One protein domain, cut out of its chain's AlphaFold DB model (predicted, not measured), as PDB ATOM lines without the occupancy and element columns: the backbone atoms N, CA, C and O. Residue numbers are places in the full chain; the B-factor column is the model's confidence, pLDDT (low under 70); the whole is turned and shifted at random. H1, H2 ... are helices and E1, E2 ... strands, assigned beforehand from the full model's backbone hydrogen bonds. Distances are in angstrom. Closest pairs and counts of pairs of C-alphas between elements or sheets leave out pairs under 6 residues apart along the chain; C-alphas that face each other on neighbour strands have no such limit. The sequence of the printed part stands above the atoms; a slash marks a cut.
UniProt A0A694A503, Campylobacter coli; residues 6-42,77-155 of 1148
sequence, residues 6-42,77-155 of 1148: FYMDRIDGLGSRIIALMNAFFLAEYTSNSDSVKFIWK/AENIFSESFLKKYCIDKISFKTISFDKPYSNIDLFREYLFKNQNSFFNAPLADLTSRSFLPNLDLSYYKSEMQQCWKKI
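AT A GLANCE: This is residues 6 to 42 and 77 to 155 of the 1148 residues of a protein of Campylobacter coli (UniProt A0A694A503). A small parallel sheet of three short strands has the longest helix, H1, packed over one face, and H5 crosses H1 on its side away from the sheet. H2 and H3 lie out beyond the E2 edge and H4 beyond the E3 edge, at the two ends of the longest axis. The printed part has 116 residues, with five named helices and three named strands in the order E1 H1 E2 H2 H3 H4 E3 H5, mostly helix; the sheet's order is E2 E1 E3. It is compact, with a radius of gyration of the C-alphas of 13.8 A, and spans 39 by 32 by 25 A.

HOW THE PARTS SIT: Start at E1, residues 6 to 9, the inner strand. H1, residues 14 to 30, is on the sheet at a height of 8.5 A, over E1 and over E2, residues 37 to 40. It runs along the strands, at 6 degrees to E1 on the local plane; its closest C-alphas to E1 are Ala 24 and Phe 6, 5.3 A apart. E1, H1 and E2 form a strand-helix-strand unit, two parallel neighbour strands with a helix between, with a right-handed crossover. Between E2 and E1 look for N 38 and O 6, 2.9 A apart. H2, residues 77 to 80, is close to but not clearly touching H3, residues 83 to 89; their closest C-alphas are Glu 78 and Leu 86, 7.6 A apart. H3 only grazes the sheet, with residues 86 to 89. H4, residues 108 to 117, is not on the sheet and touches no helix. E3, residues 122 to 124, is parallel to E1, with N 7 and O 123 at 2.8 A; residues 98 to 99 pair with its residues 122 to 123, parallel. H5, residues 141 to 154, touches H1 about perpendicular, at 74 degrees, with residues 147 to 152 alone; the closest C-alphas are Met 22 and Cys 151, 5.4 A apart. H1, H3, H4 and H5 have every O i to N i+4 pair within hydrogen-bond range; H2 is too short for one.

IN THESE COORDINATES: Find C-alpha 6 at (-32.094, 86.444, -28.471), where E1 begins its 10.2 A. H1 runs 24.0 A from C-alpha 14 at (-13.535, 87.723, -30.795). E2 covers 10.6 A, H2 5.3 A, H3 10.2 A, H4 14.2 A and E3 6.6 A. H5 runs 20.0 A to C-alpha 154 at (-24.660, 76.485, -36.797).

THE WHOLE: The C-alphas of Asn 79 and Asp 109 are the two farthest apart, 39.2 A. Residues 43 to 76 are not printed; C-alphas 42 and 77 are 8.7 A apart across this cut. The links H3 to H4 and E3 to H5 are long. Mean pLDDT of the printed part is 85.4; look for values under 70 at residues 34, 102 to 103, 106, 132 to 134 and 137.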
ATOM      1  N   PHE A   6     -33.346  86.332 -29.212       92.06
ATOM      2  CA  PHE A   6     -32.094  86.444 -28.471       92.06
ATOM      3  C   PHE A   6     -31.066  87.136 -29.346       92.06
ATOM      4  O   PHE A   6     -30.980  86.871 -30.546       92.06
ATOM      5  N   TYR A   7     -30.282  88.034 -28.764       92.19
ATOM      6  CA  TYR A   7     -29.262  88.725 -29.525       92.19
ATOM      7  C   TYR A   7     -27.950  88.895 -28.790       92.19
ATOM      8  O   TYR A   7     -27.901  88.892 -27.566       92.19
ATOM      9  N   MET A   8     -26.885  89.065 -29.562       91.94
ATOM     10  CA  MET A   8     -25.564  89.428 -29.068       91.94
ATOM     11  C   MET A   8     -25.218  90.843 -29.557       91.94
ATOM     12  O   MET A   8     -25.292  91.122 -30.752       91.94
ATOM     13  N   ASP A   9     -24.867  91.737 -28.630       88.81
ATOM     14  CA  ASP A   9     -24.332  93.083 -28.907       88.81
ATOM     15  C   ASP A   9     -23.148  93.336 -27.971       88.81
ATOM     16  O   ASP A   9     -23.268  93.954 -26.908       88.81
ATOM     17  N   ARG A  10     -22.003  92.745 -28.324       85.06
ATOM     18  CA  ARG A  10     -20.749  92.866 -27.576       85.06
ATOM     19  C   ARG A  10     -19.668  93.501 -28.434       85.06
ATOM     20  O   ARG A  10     -19.574  93.244 -29.629       85.06
ATOM     21  N   ILE A  11     -18.814  94.283 -27.778       78.69
ATOM     22  CA  ILE A  11     -17.705  94.998 -28.418       78.69
ATOM     23  C   ILE A  11     -16.318  94.472 -28.012       78.69
ATOM     24  O   ILE A  11     -15.325  94.978 -28.514       78.69
ATOM     25  N   ASP A  12     -16.217  93.451 -27.154       75.88
ATOM     26  CA  ASP A  12     -14.942  92.895 -26.669       75.88
ATOM     27  C   ASP A  12     -14.272  91.923 -27.670       75.88
ATOM     28  O   ASP A  12     -14.649  91.876 -28.837       75.88
ATOM     29  N   GLY A  13     -13.223  91.196 -27.264       84.00
ATOM     30  CA  GLY A  13     -12.449  90.328 -28.167       84.00
ATOM     31  C   GLY A  13     -13.256  89.175 -28.785       84.00
ATOM     32  O   GLY A  13     -14.233  88.701 -28.199       84.00
ATOM     33  N   LEU A  14     -12.812  88.688 -29.951       89.50
ATOM     34  CA  LEU A  14     -13.535  87.723 -30.795       89.50
ATOM     35  C   LEU A  14     -14.090  86.500 -30.043       89.50
ATOM     36  O   LEU A  14     -15.262  86.163 -30.202       89.50
ATOM     37  N   GLY A  15     -13.297  85.865 -29.174       91.75
ATOM     38  CA  GLY A  15     -13.762  84.705 -28.405       91.75
ATOM     39  C   GLY A  15     -14.964  85.004 -27.507       91.75
ATOM     40  O   GLY A  15     -15.882  84.193 -27.422       91.75
ATOM     41  N   SER A  16     -15.007  86.184 -26.882       90.19
ATOM     42  CA  SER A  16     -16.149  86.596 -26.061       90.19
ATOM     43  C   SER A  16     -17.398  86.825 -26.909       90.19
ATOM     44  O   SER A  16     -18.492  86.413 -26.515       90.19
ATOM     45  N   ARG A  17     -17.237  87.443 -28.088       91.31
ATOM     46  CA  ARG A  17     -18.335  87.667 -29.039       91.31
ATOM     47  C   ARG A  17     -18.911  86.343 -29.541       91.31
ATOM     48  O   ARG A  17     -20.128  86.175 -29.518       91.31
ATOM     49  N   ILE A  18     -18.056  85.386 -29.919       94.50
ATOM     50  CA  ILE A  18     -18.508  84.072 -30.394       94.50
ATOM     51  C   ILE A  18     -19.201  83.288 -29.274       94.50
ATOM     52  O   ILE A  18     -20.282  82.761 -29.508       94.50
ATOM     53  N   ILE A  19     -18.663  83.257 -28.048       94.69
ATOM     54  CA  ILE A  19     -19.332  82.578 -26.922       94.69
ATOM     55  C   ILE A  19     -20.718  83.180 -26.656       94.69
ATOM     56  O   ILE A  19     -21.684  82.442 -26.479       94.69
ATOM     57  N   ALA A  20     -20.842  84.510 -26.645       92.88
ATOM     58  CA  ALA A  20     -22.133  85.164 -26.442       92.88
ATOM     59  C   ALA A  20     -23.114  84.879 -27.597       92.88
ATOM     60  O   ALA A  20     -24.299  84.662 -27.352       92.88
ATOM     61  N   LEU A  21     -22.624  84.816 -28.840       94.81
ATOM     62  CA  LEU A  21     -23.420  84.406 -29.999       94.81
ATOM     63  C   LEU A  21     -23.886  82.946 -29.874       94.81
ATOM     64  O   LEU A  21     -25.062  82.659 -30.081       94.81
ATOM     65  N   MET A  22     -23.002  82.033 -29.468       95.69
ATOM     66  CA  MET A  22     -23.352  80.636 -29.193       95.69
ATOM     67  C   MET A  22     -24.381  80.528 -28.063       95.69
ATOM     68  O   MET A  22     -25.323  79.755 -28.177       95.69
ATOM     69  N   ASN A  23     -24.271  81.351 -27.016       93.44
ATOM     70  CA  ASN A  23     -25.282  81.435 -25.961       93.44
ATOM     71  C   ASN A  23     -26.635  81.934 -26.484       93.44
ATOM     72  O   ASN A  23     -27.666  81.450 -26.027       93.44
ATOM     73  N   ALA A  24     -26.661  82.866 -27.441       93.56
ATOM     74  CA  ALA A  24     -27.904  83.296 -28.080       93.56
ATOM     75  C   ALA A  24     -28.565  82.134 -28.844       93.56
ATOM     76  O   ALA A  24     -29.758  81.895 -28.665       93.56
ATOM     77  N   PHE A  25     -27.782  81.367 -29.616       94.38
ATOM     78  CA  PHE A  25     -28.257  80.142 -30.273       94.38
ATOM     79  C   PHE A  25     -28.737  79.086 -29.280       94.38
ATOM     80  O   PHE A  25     -29.799  78.501 -29.485       94.38
ATOM     81  N   PHE A  26     -28.010  78.880 -28.184       92.62
ATOM     82  CA  PHE A  26     -28.417  77.950 -27.138       92.62
ATOM     83  C   PHE A  26     -29.755  78.364 -26.519       92.62
ATOM     84  O   PHE A  26     -30.655  77.543 -26.407       92.62
ATOM     85  N   LEU A  27     -29.919  79.634 -26.131       90.19
ATOM     86  CA  LEU A  27     -31.157  80.122 -25.512       90.19
ATOM     87  C   LEU A  27     -32.354  80.048 -26.468       90.19
ATOM     88  O   LEU A  27     -33.457  79.701 -26.041       90.19
ATOM     89  N   ALA A  28     -32.130  80.327 -27.754       89.75
ATOM     90  CA  ALA A  28     -33.126  80.163 -28.805       89.75
ATOM     91  C   ALA A  28     -33.582  78.698 -28.920       89.75
ATOM     92  O   ALA A  28     -34.781  78.419 -28.908       89.75
ATOM     93  N   GLU A  29     -32.644  77.750 -28.924       88.12
ATOM     94  CA  GLU A  29     -32.954  76.316 -28.975       88.12
ATOM     95  C   GLU A  29     -33.653  75.830 -27.697       88.12
ATOM     96  O   GLU A  29     -34.690  75.171 -27.737       88.12
ATOM     97  N   TYR A  30     -33.143  76.249 -26.538       85.19
ATOM     98  CA  TYR A  30     -33.647  75.884 -25.213       85.19
ATOM     99  C   TYR A  30     -35.089  76.366 -24.953       85.19
ATOM    100  O   TYR A  30     -35.796  75.858 -24.074       85.19
ATOM    101  N   THR A  31     -35.544  77.345 -25.737       81.12
ATOM    102  CA  THR A  31     -36.906  77.899 -25.709       81.12
ATOM    103  C   THR A  31     -37.756  77.485 -26.913       81.12
ATOM    104  O   THR A  31     -38.868  77.985 -27.065       81.12
ATOM    105  N   SER A  32     -37.271  76.537 -27.726       78.19
ATOM    106  CA  SER A  32     -37.952  76.010 -28.917       78.19
ATOM    107  C   SER A  32     -38.243  77.078 -29.982       78.19
ATOM    108  O   SER A  32     -39.270  77.027 -30.657       78.19
ATOM    109  N   ASN A  33     -37.338  78.050 -30.132       74.31
ATOM    110  CA  ASN A  33     -37.402  79.118 -31.127       74.31
ATOM    111  C   ASN A  33     -36.053  79.276 -31.859       74.31
ATOM    112  O   ASN A  33     -35.425  80.335 -31.834       74.31
ATOM    113  N   SER A  34     -35.601  78.186 -32.483       67.62
ATOM    114  CA  SER A  34     -34.246  77.961 -33.010       67.62
ATOM    115  C   SER A  34     -33.709  79.016 -33.990       67.62
ATOM    116  O   SER A  34     -32.495  79.204 -34.069       67.62
ATOM    117  N   ASP A  35     -34.575  79.719 -34.727       72.25
ATOM    118  CA  ASP A  35     -34.175  80.731 -35.719       72.25
ATOM    119  C   ASP A  35     -34.261  82.180 -35.209       72.25
ATOM    120  O   ASP A  35     -33.851  83.109 -35.908       72.25
ATOM    121  N   SER A  36     -34.732  82.396 -33.979       86.88
ATOM    122  CA  SER A  36     -34.888  83.740 -33.411       86.88
ATOM    123  C   SER A  36     -33.615  84.229 -32.722       86.88
ATOM    124  O   SER A  36     -33.599  84.574 -31.537       86.88
ATOM    125  N   VAL A  37     -32.533  84.260 -33.497       93.19
ATOM    126  CA  VAL A  37     -31.232  84.803 -33.099       93.19
ATOM    127  C   VAL A  37     -30.889  85.979 -33.995       93.19
ATOM    128  O   VAL A  37     -31.075  85.919 -35.210       93.19
ATOM    129  N   LYS A  38     -30.364  87.053 -33.411       93.62
ATOM    130  CA  LYS A  38     -29.758  88.162 -34.152       93.62
ATOM    131  C   LYS A  38     -28.439  88.562 -33.513       93.62
ATOM    132  O   LYS A  38     -28.205  88.296 -32.341       93.62
ATOM    133  N   PHE A  39     -27.557  89.226 -34.239       93.69
ATOM    134  CA  PHE A  39     -26.413  89.868 -33.606       93.69
ATOM    135  C   PHE A  39     -26.055  91.172 -34.287       93.69
ATOM    136  O   PHE A  39     -26.325  91.368 -35.469       93.69
ATOM    137  N   ILE A  40     -25.454  92.055 -33.503       91.88
ATOM    138  CA  ILE A  40     -24.894  93.309 -33.972       91.88
ATOM    139  C   ILE A  40     -23.377  93.196 -33.863       91.88
ATOM    140  O   ILE A  40     -22.851  92.843 -32.806       91.88
ATOM    141  N   TRP A  41     -22.672  93.510 -34.949       89.56
ATOM    142  CA  TRP A  41     -21.213  93.486 -34.993       89.56
ATOM    143  C   TRP A  41     -20.669  94.903 -35.160       89.56
ATOM    144  O   TRP A  41     -20.590  95.425 -36.264       89.56
ATOM    145  N   LYS A  42     -20.340  95.559 -34.043       81.75
ATOM    146  CA  LYS A  42     -19.786  96.922 -34.041       81.75
ATOM    147  C   LYS A  42     -18.258  96.912 -34.052       81.75
ATOM    148  O   LYS A  42     -17.632  96.059 -33.402       81.75
ATOM    149  N   ALA A  77     -17.025  91.622 -39.464       90.94
ATOM    150  CA  ALA A  77     -17.892  90.445 -39.528       90.94
ATOM    151  C   ALA A  77     -17.733  89.680 -40.855       90.94
ATOM    152  O   ALA A  77     -17.792  88.451 -40.871       90.94
ATOM    153  N   GLU A  78     -17.479  90.403 -41.945       91.88
ATOM    154  CA  GLU A  78     -17.288  89.910 -43.312       91.88
ATOM    155  C   GLU A  78     -16.049  89.022 -43.454       91.88
ATOM    156  O   GLU A  78     -16.047  88.092 -44.255       91.88
ATOM    157  N   ASN A  79     -15.018  89.261 -42.637       91.75
ATOM    158  CA  ASN A  79     -13.797  88.452 -42.633       91.75
ATOM    159  C   ASN A  79     -13.981  87.133 -41.857       91.75
ATOM    160  O   ASN A  79     -13.217  86.184 -42.035       91.75
ATOM    161  N   ILE A  80     -14.993  87.063 -40.983       94.69
ATOM    162  CA  ILE A  80     -15.214  85.952 -40.048       94.69
ATOM    163  C   ILE A  80     -16.305  85.009 -40.559       94.69
ATOM    164  O   ILE A  80     -16.147  83.787 -40.522       94.69
ATOM    165  N   PHE A  81     -17.433  85.565 -40.995       96.62
ATOM    166  CA  PHE A  81     -18.643  84.820 -41.322       96.62
ATOM    167  C   PHE A  81     -18.879  84.770 -42.830       96.62
ATOM    168  O   PHE A  81     -18.520  85.680 -43.567       96.62
ATOM    169  N   SER A  82     -19.550  83.718 -43.296       96.75
ATOM    170  CA  SER A  82     -20.018  83.661 -44.682       96.75
ATOM    171  C   SER A  82     -21.093  84.721 -44.953       96.75
ATOM    172  O   SER A  82     -21.910  85.041 -44.084       96.75
ATOM    173  N   GLU A  83     -21.171  85.195 -46.197       95.50
ATOM    174  CA  GLU A  83     -22.182  86.173 -46.623       95.50
ATOM    175  C   GLU A  83     -23.617  85.691 -46.330       95.50
ATOM    176  O   GLU A  83     -24.469  86.457 -45.875       95.50
ATOM    177  N   SER A  84     -23.872  84.390 -46.518       94.94
ATOM    178  CA  SER A  84     -25.169  83.764 -46.222       94.94
ATOM    179  C   SER A  84     -25.558  83.864 -44.741       94.94
ATOM    180  O   SER A  84     -26.726  84.075 -44.413       94.94
ATOM    181  N   PHE A  85     -24.579  83.762 -43.839       95.56
ATOM    182  CA  PHE A  85     -24.793  83.834 -42.398       95.56
ATOM    183  C   PHE A  85     -25.058  85.263 -41.940       95.56
ATOM    184  O   PHE A  85     -25.993  85.500 -41.173       95.56
ATOM    185  N   LEU A  86     -24.282  86.217 -42.462       95.12
ATOM    186  CA  LEU A  86     -24.474  87.640 -42.192       95.12
ATOM    187  C   LEU A  86     -25.864  88.095 -42.626       95.12
ATOM    188  O   LEU A  86     -26.598  88.644 -41.807       95.12
ATOM    189  N   LYS A  87     -26.277  87.764 -43.858       94.38
ATOM    190  CA  LYS A  87     -27.621  88.078 -44.374       94.38
ATOM    191  C   LYS A  87     -28.746  87.517 -43.500       94.38
ATOM    192  O   LYS A  87     -29.803  88.135 -43.395       94.38
ATOM    193  N   LYS A  88     -28.543  86.352 -42.872       93.50
ATOM    194  CA  LYS A  88     -29.566  85.700 -42.039       93.50
ATOM    195  C   LYS A  88     -29.629  86.266 -40.614       93.50
ATOM    196  O   LYS A  88     -30.727  86.491 -40.094       93.50
ATOM    197  N   TYR A  89     -28.485  86.490 -39.970       94.25
ATOM    198  CA  TYR A  89     -28.416  86.720 -38.520       94.25
ATOM    199  C   TYR A  89     -27.887  88.104 -38.107       94.25
ATOM    200  O   TYR A  89     -28.215  88.555 -37.008       94.25
ATOM    201  N   CYS A  90     -27.116  88.796 -38.949       93.75
ATOM    202  CA  CYS A  90     -26.536  90.099 -38.617       93.75
ATOM    203  C   CYS A  90     -27.539  91.240 -38.862       93.75
ATOM    204  O   CYS A  90     -28.275  91.227 -39.847       93.75
ATOM    205  N   ILE A  91     -27.584  92.221 -37.956       92.56
ATOM    206  CA  ILE A  91     -28.410  93.435 -38.059       92.56
ATOM    207  C   ILE A  91     -27.622  94.669 -37.604       92.56
ATOM    208  O   ILE A  91     -26.780  94.574 -36.715       92.56
ATOM    209  N   ASP A  92     -27.953  95.842 -38.148       85.88
ATOM    210  CA  ASP A  92     -27.251  97.095 -37.808       85.88
ATOM    211  C   ASP A  92     -27.716  97.697 -36.475       85.88
ATOM    212  O   ASP A  92     -26.936  98.260 -35.704       85.88
ATOM    213  N   LYS A  93     -29.022  97.612 -36.200       84.56
ATOM    214  CA  LYS A  93     -29.654  98.189 -35.008       84.56
ATOM    215  C   LYS A  93     -30.898  97.412 -34.599       84.56
ATOM    216  O   LYS A  93     -31.576  96.816 -35.432       84.56
ATOM    217  N   ILE A  94     -31.228  97.484 -33.313       84.44
ATOM    218  CA  ILE A  94     -32.465  96.921 -32.766       84.44
ATOM    219  C   ILE A  94     -33.522  98.020 -32.688       84.44
ATOM    220  O   ILE A  94     -33.317  99.052 -32.053       84.44
ATOM    221  N   SER A  95     -34.661  97.783 -33.336       71.50
ATOM    222  CA  SER A  95     -35.797  98.716 -33.409       71.50
ATOM    223  C   SER A  95     -36.803  98.552 -32.259       71.50
ATOM    224  O   SER A  95     -37.777  99.296 -32.181       71.50
ATOM    225  N   PHE A  96     -36.594  97.562 -31.390       75.38
ATOM    226  CA  PHE A  96     -37.524  97.130 -30.345       75.38
ATOM    227  C   PHE A  96     -36.910  97.258 -28.947       75.38
ATOM    228  O   PHE A  96     -35.721  97.531 -28.784       75.38
ATOM    229  N   LYS A  97     -37.730  97.047 -27.912       81.50
ATOM    230  CA  LYS A  97     -37.284  97.062 -26.517       81.50
ATOM    231  C   LYS A  97     -36.211  95.988 -26.289       81.50
ATOM    232  O   LYS A  97     -36.470  94.801 -26.489       81.50
ATOM    233  N   THR A  98     -35.030  96.402 -25.837       84.38
ATOM    234  CA  THR A  98     -33.955  95.502 -25.407       84.38
ATOM    235  C   THR A  98     -34.057  95.215 -23.914       84.38
ATOM    236  O   THR A  98     -34.432  96.072 -23.113       84.38
ATOM    237  N   ILE A  99     -33.746  93.980 -23.536       84.19
ATOM    238  CA  ILE A  99     -33.784  93.490 -22.164       84.19
ATOM    239  C   ILE A  99     -32.466  92.771 -21.891       84.19
ATOM    240  O   ILE A  99     -32.066  91.873 -22.630       84.19
ATOM    241  N   SER A 100     -31.785  93.179 -20.824       79.88
ATOM    242  CA  SER A 100     -30.660  92.426 -20.271       79.88
ATOM    243  C   SER A 100     -31.167  91.515 -19.161       79.88
ATOM    244  O   SER A 100     -32.188  91.791 -18.532       79.88
ATOM    245  N   PHE A 101     -30.479  90.404 -18.925       75.50
ATOM    246  CA  PHE A 101     -30.826  89.542 -17.803       75.50
ATOM    247  C   PHE A 101     -30.321  90.155 -16.496       75.50
ATOM    248  O   PHE A 101     -29.119  90.204 -16.248       75.50
ATOM    249  N   ASP A 102     -31.252  90.597 -15.654       60.59
ATOM    250  CA  ASP A 102     -30.931  91.326 -14.421       60.59
ATOM    251  C   ASP A 102     -30.699  90.410 -13.204       60.59
ATOM    252  O   ASP A 102     -30.302  90.881 -12.138       60.59
ATOM    253  N   LYS A 103     -30.989  89.105 -13.315       67.88
ATOM    254  CA  LYS A 103     -30.911  88.157 -12.191       67.88
ATOM    255  C   LYS A 103     -30.778  86.687 -12.626       67.88
ATOM    256  O   LYS A 103     -31.209  86.351 -13.729       67.88
ATOM    257  N   PRO A 104     -30.260  85.807 -11.745       71.44
ATOM    258  CA  PRO A 104     -30.365  84.356 -11.899       71.44
ATOM    259  C   PRO A 104     -31.822  83.887 -11.970       71.44
ATOM    260  O   PRO A 104     -32.686  84.443 -11.284       71.44
ATOM    261  N   TYR A 105     -32.073  82.793 -12.686       76.19
ATOM    262  CA  TYR A 105     -33.344  82.070 -12.678       76.19
ATOM    263  C   TYR A 105     -33.127  80.682 -12.078       76.19
ATOM    264  O   TYR A 105     -32.336  79.892 -12.576       76.19
ATOM    265  N   SER A 106     -33.827  80.370 -10.986       68.38
ATOM    266  CA  SER A 106     -33.620  79.113 -10.253       68.38
ATOM    267  C   SER A 106     -34.083  77.870 -11.018       68.38
ATOM    268  O   SER A 106     -33.637  76.771 -10.706       68.38
ATOM    269  N   ASN A 107     -34.957  78.019 -12.016       71.00
ATOM    270  CA  ASN A 107     -35.368  76.941 -12.907       71.00
ATOM    271  C   ASN A 107     -35.821  77.478 -14.275       71.00
ATOM    272  O   ASN A 107     -35.977  78.686 -14.481       71.00
ATOM    273  N   ILE A 108     -36.036  76.546 -15.203       72.38
ATOM    274  CA  ILE A 108     -36.461  76.835 -16.573       72.38
ATOM    275  C   ILE A 108     -37.867  77.444 -16.650       72.38
ATOM    276  O   ILE A 108     -38.105  78.286 -17.512       72.38
ATOM    277  N   ASP A 109     -38.783  77.084 -15.752       78.81
ATOM    278  CA  ASP A 109     -40.170  77.561 -15.800       78.81
ATOM    279  C   ASP A 109     -40.260  79.051 -15.479       78.81
ATOM    280  O   ASP A 109     -40.918  79.800 -16.195       78.81
ATOM    281  N   LEU A 110     -39.512  79.514 -14.477       80.50
ATOM    282  CA  LEU A 110     -39.400  80.934 -14.139       80.50
ATOM    283  C   LEU A 110     -38.711  81.733 -15.247       80.50
ATOM    284  O   LEU A 110     -39.063  82.889 -15.491       80.50
ATOM    285  N   PHE A 111     -37.732  81.124 -15.920       83.44
ATOM    286  CA  PHE A 111     -37.099  81.728 -17.087       83.44
ATOM    287  C   PHE A 111     -38.106  81.876 -18.236       83.44
ATOM    288  O   PHE A 111     -38.277  82.972 -18.766       83.44
ATOM    289  N   ARG A 112     -38.860  80.816 -18.554       81.31
ATOM    290  CA  ARG A 112     -39.926  80.834 -19.570       81.31
ATOM    291  C   ARG A 112     -41.045  81.814 -19.224       81.31
ATOM    292  O   ARG A 112     -41.496  82.543 -20.100       81.31
ATOM    293  N   GLU A 113     -41.457  81.896 -17.961       83.81
ATOM    294  CA  GLU A 113     -42.454  82.863 -17.486       83.81
ATOM    295  C   GLU A 113     -41.963  84.307 -17.665       83.81
ATOM    296  O   GLU A 113     -42.718  85.185 -18.088       83.81
ATOM    297  N   TYR A 114     -40.684  84.565 -17.381       85.69
ATOM    298  CA  TYR A 114     -40.083  85.879 -17.588       85.69
ATOM    299  C   TYR A 114     -40.049  86.273 -19.065       85.69
ATOM    300  O   TYR A 114     -40.385  87.414 -19.397       85.69
ATOM    301  N   LEU A 115     -39.700  85.332 -19.945       83.75
ATOM    302  CA  LEU A 115     -39.758  85.536 -21.391       83.75
ATOM    303  C   LEU A 115     -41.201  85.783 -21.858       83.75
ATOM    304  O   LEU A 115     -41.451  86.731 -22.597       83.75
ATOM    305  N   PHE A 116     -42.169  85.010 -21.354       82.19
ATOM    306  CA  PHE A 116     -43.591  85.173 -21.673       82.19
ATOM    307  C   PHE A 116     -44.133  86.551 -21.264       82.19
ATOM    308  O   PHE A 116     -44.886  87.168 -22.011       82.19
ATOM    309  N   LYS A 117     -43.717  87.077 -20.106       84.12
ATOM    310  CA  LYS A 117     -44.091  88.426 -19.635       84.12
ATOM    311  C   LYS A 117     -43.494  89.560 -20.472       84.12
ATOM    312  O   LYS A 117     -43.948  90.695 -20.363       84.12
ATOM    313  N   ASN A 118     -42.476  89.265 -21.274       82.44
ATOM    314  CA  ASN A 118     -41.720  90.232 -22.057       82.44
ATOM    315  C   ASN A 118     -41.688  89.844 -23.547       82.44
ATOM    316  O   ASN A 118     -40.663  89.990 -24.212       82.44
ATOM    317  N   GLN A 119     -42.812  89.354 -24.077       79.88
ATOM    318  CA  GLN A 119     -42.979  89.111 -25.515       79.88
ATOM    319  C   GLN A 119     -42.677  90.372 -26.344       79.88
ATOM    320  O   GLN A 119     -42.794  91.497 -25.848       79.88
ATOM    321  N   ASN A 120     -42.300  90.186 -27.613       81.31
ATOM    322  CA  ASN A 120     -41.923  91.258 -28.545       81.31
ATOM    323  C   ASN A 120     -40.707  92.084 -28.074       81.31
ATOM    324  O   ASN A 120     -40.642  93.297 -28.282       81.31
ATOM    325  N   SER A 121     -39.756  91.433 -27.394       85.81
ATOM    326  CA  SER A 121     -38.527  92.054 -26.881       85.81
ATOM    327  C   SER A 121     -37.281  91.297 -27.341       85.81
ATOM    328  O   SER A 121     -37.325  90.101 -27.635       85.81
ATOM    329  N   PHE A 122     -36.156  92.009 -27.369       88.50
ATOM    330  CA  PHE A 122     -34.837  91.469 -27.689       88.50
ATOM    331  C   PHE A 122     -34.068  91.188 -26.396       88.50
ATOM    332  O   PHE A 122     -33.873  92.101 -25.594       88.50
ATOM    333  N   PHE A 123     -33.606  89.954 -26.193       89.19
ATOM    334  CA  PHE A 123     -32.874  89.549 -24.987       89.19
ATOM    335  C   PHE A 123     -31.377  89.444 -25.250       89.19
ATOM    336  O   PHE A 123     -30.952  88.642 -26.080       89.19
ATOM    337  N   ASN A 124     -30.579  90.230 -24.529       90.00
ATOM    338  CA  ASN A 124     -29.129  90.236 -24.699       90.00
ATOM    339  C   ASN A 124     -28.503  88.982 -24.073       90.00
ATOM    340  O   ASN A 124     -28.603  88.765 -22.862       90.00
ATOM    341  N   ALA A 125     -27.844  88.165 -24.889       89.38
ATOM    342  CA  ALA A 125     -27.194  86.939 -24.466       89.38
ATOM    343  C   ALA A 125     -25.937  87.242 -23.622       89.38
ATOM    344  O   ALA A 125     -25.078  88.035 -24.028       89.38
ATOM    345  N   PRO A 126     -25.787  86.618 -22.439       86.56
ATOM    346  CA  PRO A 126     -24.654  86.883 -21.565       86.56
ATOM    347  C   PRO A 126     -23.377  86.193 -22.070       86.56
ATOM    348  O   PRO A 126     -23.424  85.156 -22.726       86.56
ATOM    349  N   LEU A 127     -22.211  86.735 -21.697       85.44
ATOM    350  CA  LEU A 127     -20.908  86.084 -21.913       85.44
ATOM    351  C   LEU A 127     -20.668  84.918 -20.941       85.44
ATOM    352  O   LEU A 127     -19.888  84.020 -21.251       85.44
ATOM    353  N   ALA A 128     -21.257  84.957 -19.744       83.81
ATOM    354  CA  ALA A 128     -21.037  83.949 -18.708       83.81
ATOM    355  C   ALA A 128     -21.602  82.575 -19.108       83.81
ATOM    356  O   ALA A 128     -22.549  82.494 -19.890       83.81
ATOM    357  N   ASP A 129     -21.035  81.504 -18.546       85.25
ATOM    358  CA  ASP A 129     -21.571  80.148 -18.706       85.25
ATOM    359  C   ASP A 129     -22.995  80.092 -18.126       85.25
ATOM    360  O   ASP A 129     -23.225  80.472 -16.968       85.25
ATOM    361  N   LEU A 130     -23.954  79.600 -18.916       85.19
ATOM    362  CA  LEU A 130     -25.368  79.561 -18.515       85.19
ATOM    363  C   LEU A 130     -25.639  78.546 -17.391       85.19
ATOM    364  O   LEU A 130     -26.611  78.692 -16.656       85.19
ATOM    365  N   THR A 131     -24.738  77.577 -17.208       77.06
ATOM    366  CA  THR A 131     -24.740  76.567 -16.133       77.06
ATOM    367  C   THR A 131     -24.150  77.068 -14.816       77.06
ATOM    368  O   THR A 131     -24.100  76.333 -13.829       77.06
ATOM    369  N   SER A 132     -23.656  78.311 -14.769       62.06
ATOM    370  CA  SER A 132     -23.131  78.878 -13.528       62.06
ATOM    371  C   SER A 132     -24.217  78.919 -12.443       62.06
ATOM    372  O   SER A 132     -25.405  79.074 -12.736       62.06
ATOM    373  N   ARG A 133     -23.807  78.868 -11.161       55.09
ATOM    374  CA  ARG A 133     -24.703  79.013  -9.984       55.09
ATOM    375  C   ARG A 133     -25.602  80.265 -10.039       55.09
ATOM    376  O   ARG A 133     -26.528  80.390  -9.245       55.09
ATOM    377  N   SER A 134     -25.305  81.184 -10.954       53.47
ATOM    378  CA  SER A 134     -25.845  82.531 -11.061       53.47
ATOM    379  C   SER A 134     -26.782  82.745 -12.253       53.47
ATOM    380  O   SER A 134     -27.284  83.856 -12.385       53.47
ATOM    381  N   PHE A 135     -27.018  81.761 -13.132       71.00
ATOM    382  CA  PHE A 135     -27.943  81.949 -14.262       71.00
ATOM    383  C   PHE A 135     -29.028  80.876 -14.341       71.00
ATOM    384  O   PHE A 135     -30.173  81.191 -14.033       71.00
ATOM    385  N   LEU A 136     -28.686  79.631 -14.686       77.69
ATOM    386  CA  LEU A 136     -29.581  78.469 -14.633       77.69
ATOM    387  C   LEU A 136     -28.881  77.352 -13.837       77.69
ATOM    388  O   LEU A 136     -28.302  76.443 -14.428       77.69
ATOM    389  N   PRO A 137     -28.907  77.397 -12.492       68.19
ATOM    390  CA  PRO A 137     -28.100  76.517 -11.642       68.19
ATOM    391  C   PRO A 137     -28.468  75.029 -11.756       68.19
ATOM    392  O   PRO A 137     -27.669  74.183 -11.375       68.19
ATOM    393  N   ASN A 138     -29.655  74.715 -12.286       77.81
ATOM    394  CA  ASN A 138     -30.127  73.348 -12.524       77.81
ATOM    395  C   ASN A 138     -29.885  72.865 -13.968       77.81
ATOM    396  O   ASN A 138     -30.369  71.797 -14.336       77.81
ATOM    397  N   LEU A 139     -29.201  73.650 -14.808       83.75
ATOM    398  CA  LEU A 139     -28.854  73.236 -16.165       83.75
ATOM    399  C   LEU A 139     -27.682  72.250 -16.117       83.75
ATOM    400  O   LEU A 139     -26.607  72.585 -15.616       83.75
ATOM    401  N   ASP A 140     -27.885  71.048 -16.656       86.12
ATOM    402  CA  ASP A 140     -26.841  70.029 -16.708       86.12
ATOM    403  C   ASP A 140     -25.645  70.495 -17.560       86.12
ATOM    404  O   ASP A 140     -25.797  70.960 -18.695       86.12
ATOM    405  N   LEU A 141     -24.438  70.382 -16.997       85.38
ATOM    406  CA  LEU A 141     -23.215  70.875 -17.632       85.38
ATOM    407  C   LEU A 141     -22.848  70.072 -18.882       85.38
ATOM    408  O   LEU A 141     -22.332  70.652 -19.838       85.38
ATOM    409  N   SER A 142     -23.104  68.762 -18.880       86.88
ATOM    410  CA  SER A 142     -22.791  67.896 -20.017       86.88
ATOM    411  C   SER A 142     -23.726  68.172 -21.194       86.88
ATOM    412  O   SER A 142     -23.256  68.332 -22.321       86.88
ATOM    413  N   TYR A 143     -25.017  68.370 -20.914       89.50
ATOM    414  CA  TYR A 143     -26.016  68.808 -21.879       89.50
ATOM    415  C   TYR A 143     -25.665  70.176 -22.465       89.50
ATOM    416  O   TYR A 143     -25.562  70.313 -23.680       89.50
ATOM    417  N   TYR A 144     -25.397  71.178 -21.621       90.38
ATOM    418  CA  TYR A 144     -25.011  72.508 -22.098       90.38
ATOM    419  C   TYR A 144     -23.757  72.458 -22.977       90.38
ATOM    420  O   TYR A 144     -23.737  73.066 -24.042       90.38
ATOM    421  N   LYS A 145     -22.727  71.698 -22.579       89.44
ATOM    422  CA  LYS A 145     -21.512  71.537 -23.389       89.44
ATOM    423  C   LYS A 145     -21.816  70.878 -24.742       89.44
ATOM    424  O   LYS A 145     -21.356  71.386 -25.760       89.44
ATOM    425  N   SER A 146     -22.619  69.813 -24.764       91.25
ATOM    426  CA  SER A 146     -23.064  69.152 -26.003       91.25
ATOM    427  C   SER A 146     -23.810  70.117 -26.931       91.25
ATOM    428  O   SER A 146     -23.486  70.225 -28.114       91.25
ATOM    429  N   GLU A 147     -24.758  70.888 -26.400       92.31
ATOM    430  CA  GLU A 147     -25.520  71.856 -27.191       92.31
ATOM    431  C   GLU A 147     -24.657  73.011 -27.705       92.31
ATOM    432  O   GLU A 147     -24.839  73.470 -28.834       92.31
ATOM    433  N   MET A 148     -23.662  73.457 -26.936       93.56
ATOM    434  CA  MET A 148     -22.712  74.469 -27.399       93.56
ATOM    435  C   MET A 148     -21.892  73.973 -28.601       93.56
ATOM    436  O   MET A 148     -21.665  74.749 -29.529       93.56
ATOM    437  N   GLN A 149     -21.525  72.687 -28.668       94.69
ATOM    438  CA  GLN A 149     -20.888  72.112 -29.866       94.69
ATOM    439  C   GLN A 149     -21.808  72.168 -31.091       94.69
ATOM    440  O   GLN A 149     -21.346  72.436 -32.201       94.69
ATOM    441  N   GLN A 150     -23.114  71.951 -30.909       94.19
ATOM    442  CA  GLN A 150     -24.087  72.092 -31.997       94.19
ATOM    443  C   GLN A 150     -24.264  73.559 -32.402       94.19
ATOM    444  O   GLN A 150     -24.295  73.869 -33.591       94.19
ATOM    445  N   CYS A 151     -24.300  74.481 -31.435       94.81
ATOM    446  CA  CYS A 151     -24.359  75.918 -31.699       94.81
ATOM    447  C   CYS A 151     -23.144  76.403 -32.499       94.81
ATOM    448  O   CYS A 151     -23.309  77.206 -33.411       94.81
ATOM    449  N   TRP A 152     -21.941  75.883 -32.224       95.50
ATOM    450  CA  TRP A 152     -20.748  76.171 -33.027       95.50
ATOM    451  C   TRP A 152     -20.920  75.755 -34.493       95.50
ATOM    452  O   TRP A 152     -20.614  76.536 -35.386       95.50
ATOM    453  N   LYS A 153     -21.473  74.562 -34.756       93.69
ATOM    454  CA  LYS A 153     -21.720  74.068 -36.126       93.69
ATOM    455  C   LYS A 153     -22.760  74.892 -36.893       93.69
ATOM    456  O   LYS A 153     -22.722  74.914 -38.117       93.69
ATOM    457  N   LYS A 154     -23.678  75.568 -36.190       92.38
ATOM    458  CA  LYS A 154     -24.660  76.485 -36.797       92.38
ATOM    459  C   LYS A 154     -24.027  77.797 -37.274       92.38
ATOM    460  O   LYS A 154     -24.631  78.502 -38.078       92.38
ATOM    461  N   ILE A 155     -22.836  78.144 -36.785       95.00
ATOM    462  CA  ILE A 155     -22.115  79.341 -37.215       95.00
ATOM    463  C   ILE A 155     -21.368  79.022 -38.511       95.00
ATOM    464  O   ILE A 155     -20.438  78.220 -38.523       95.00
TER     465      ILE A 155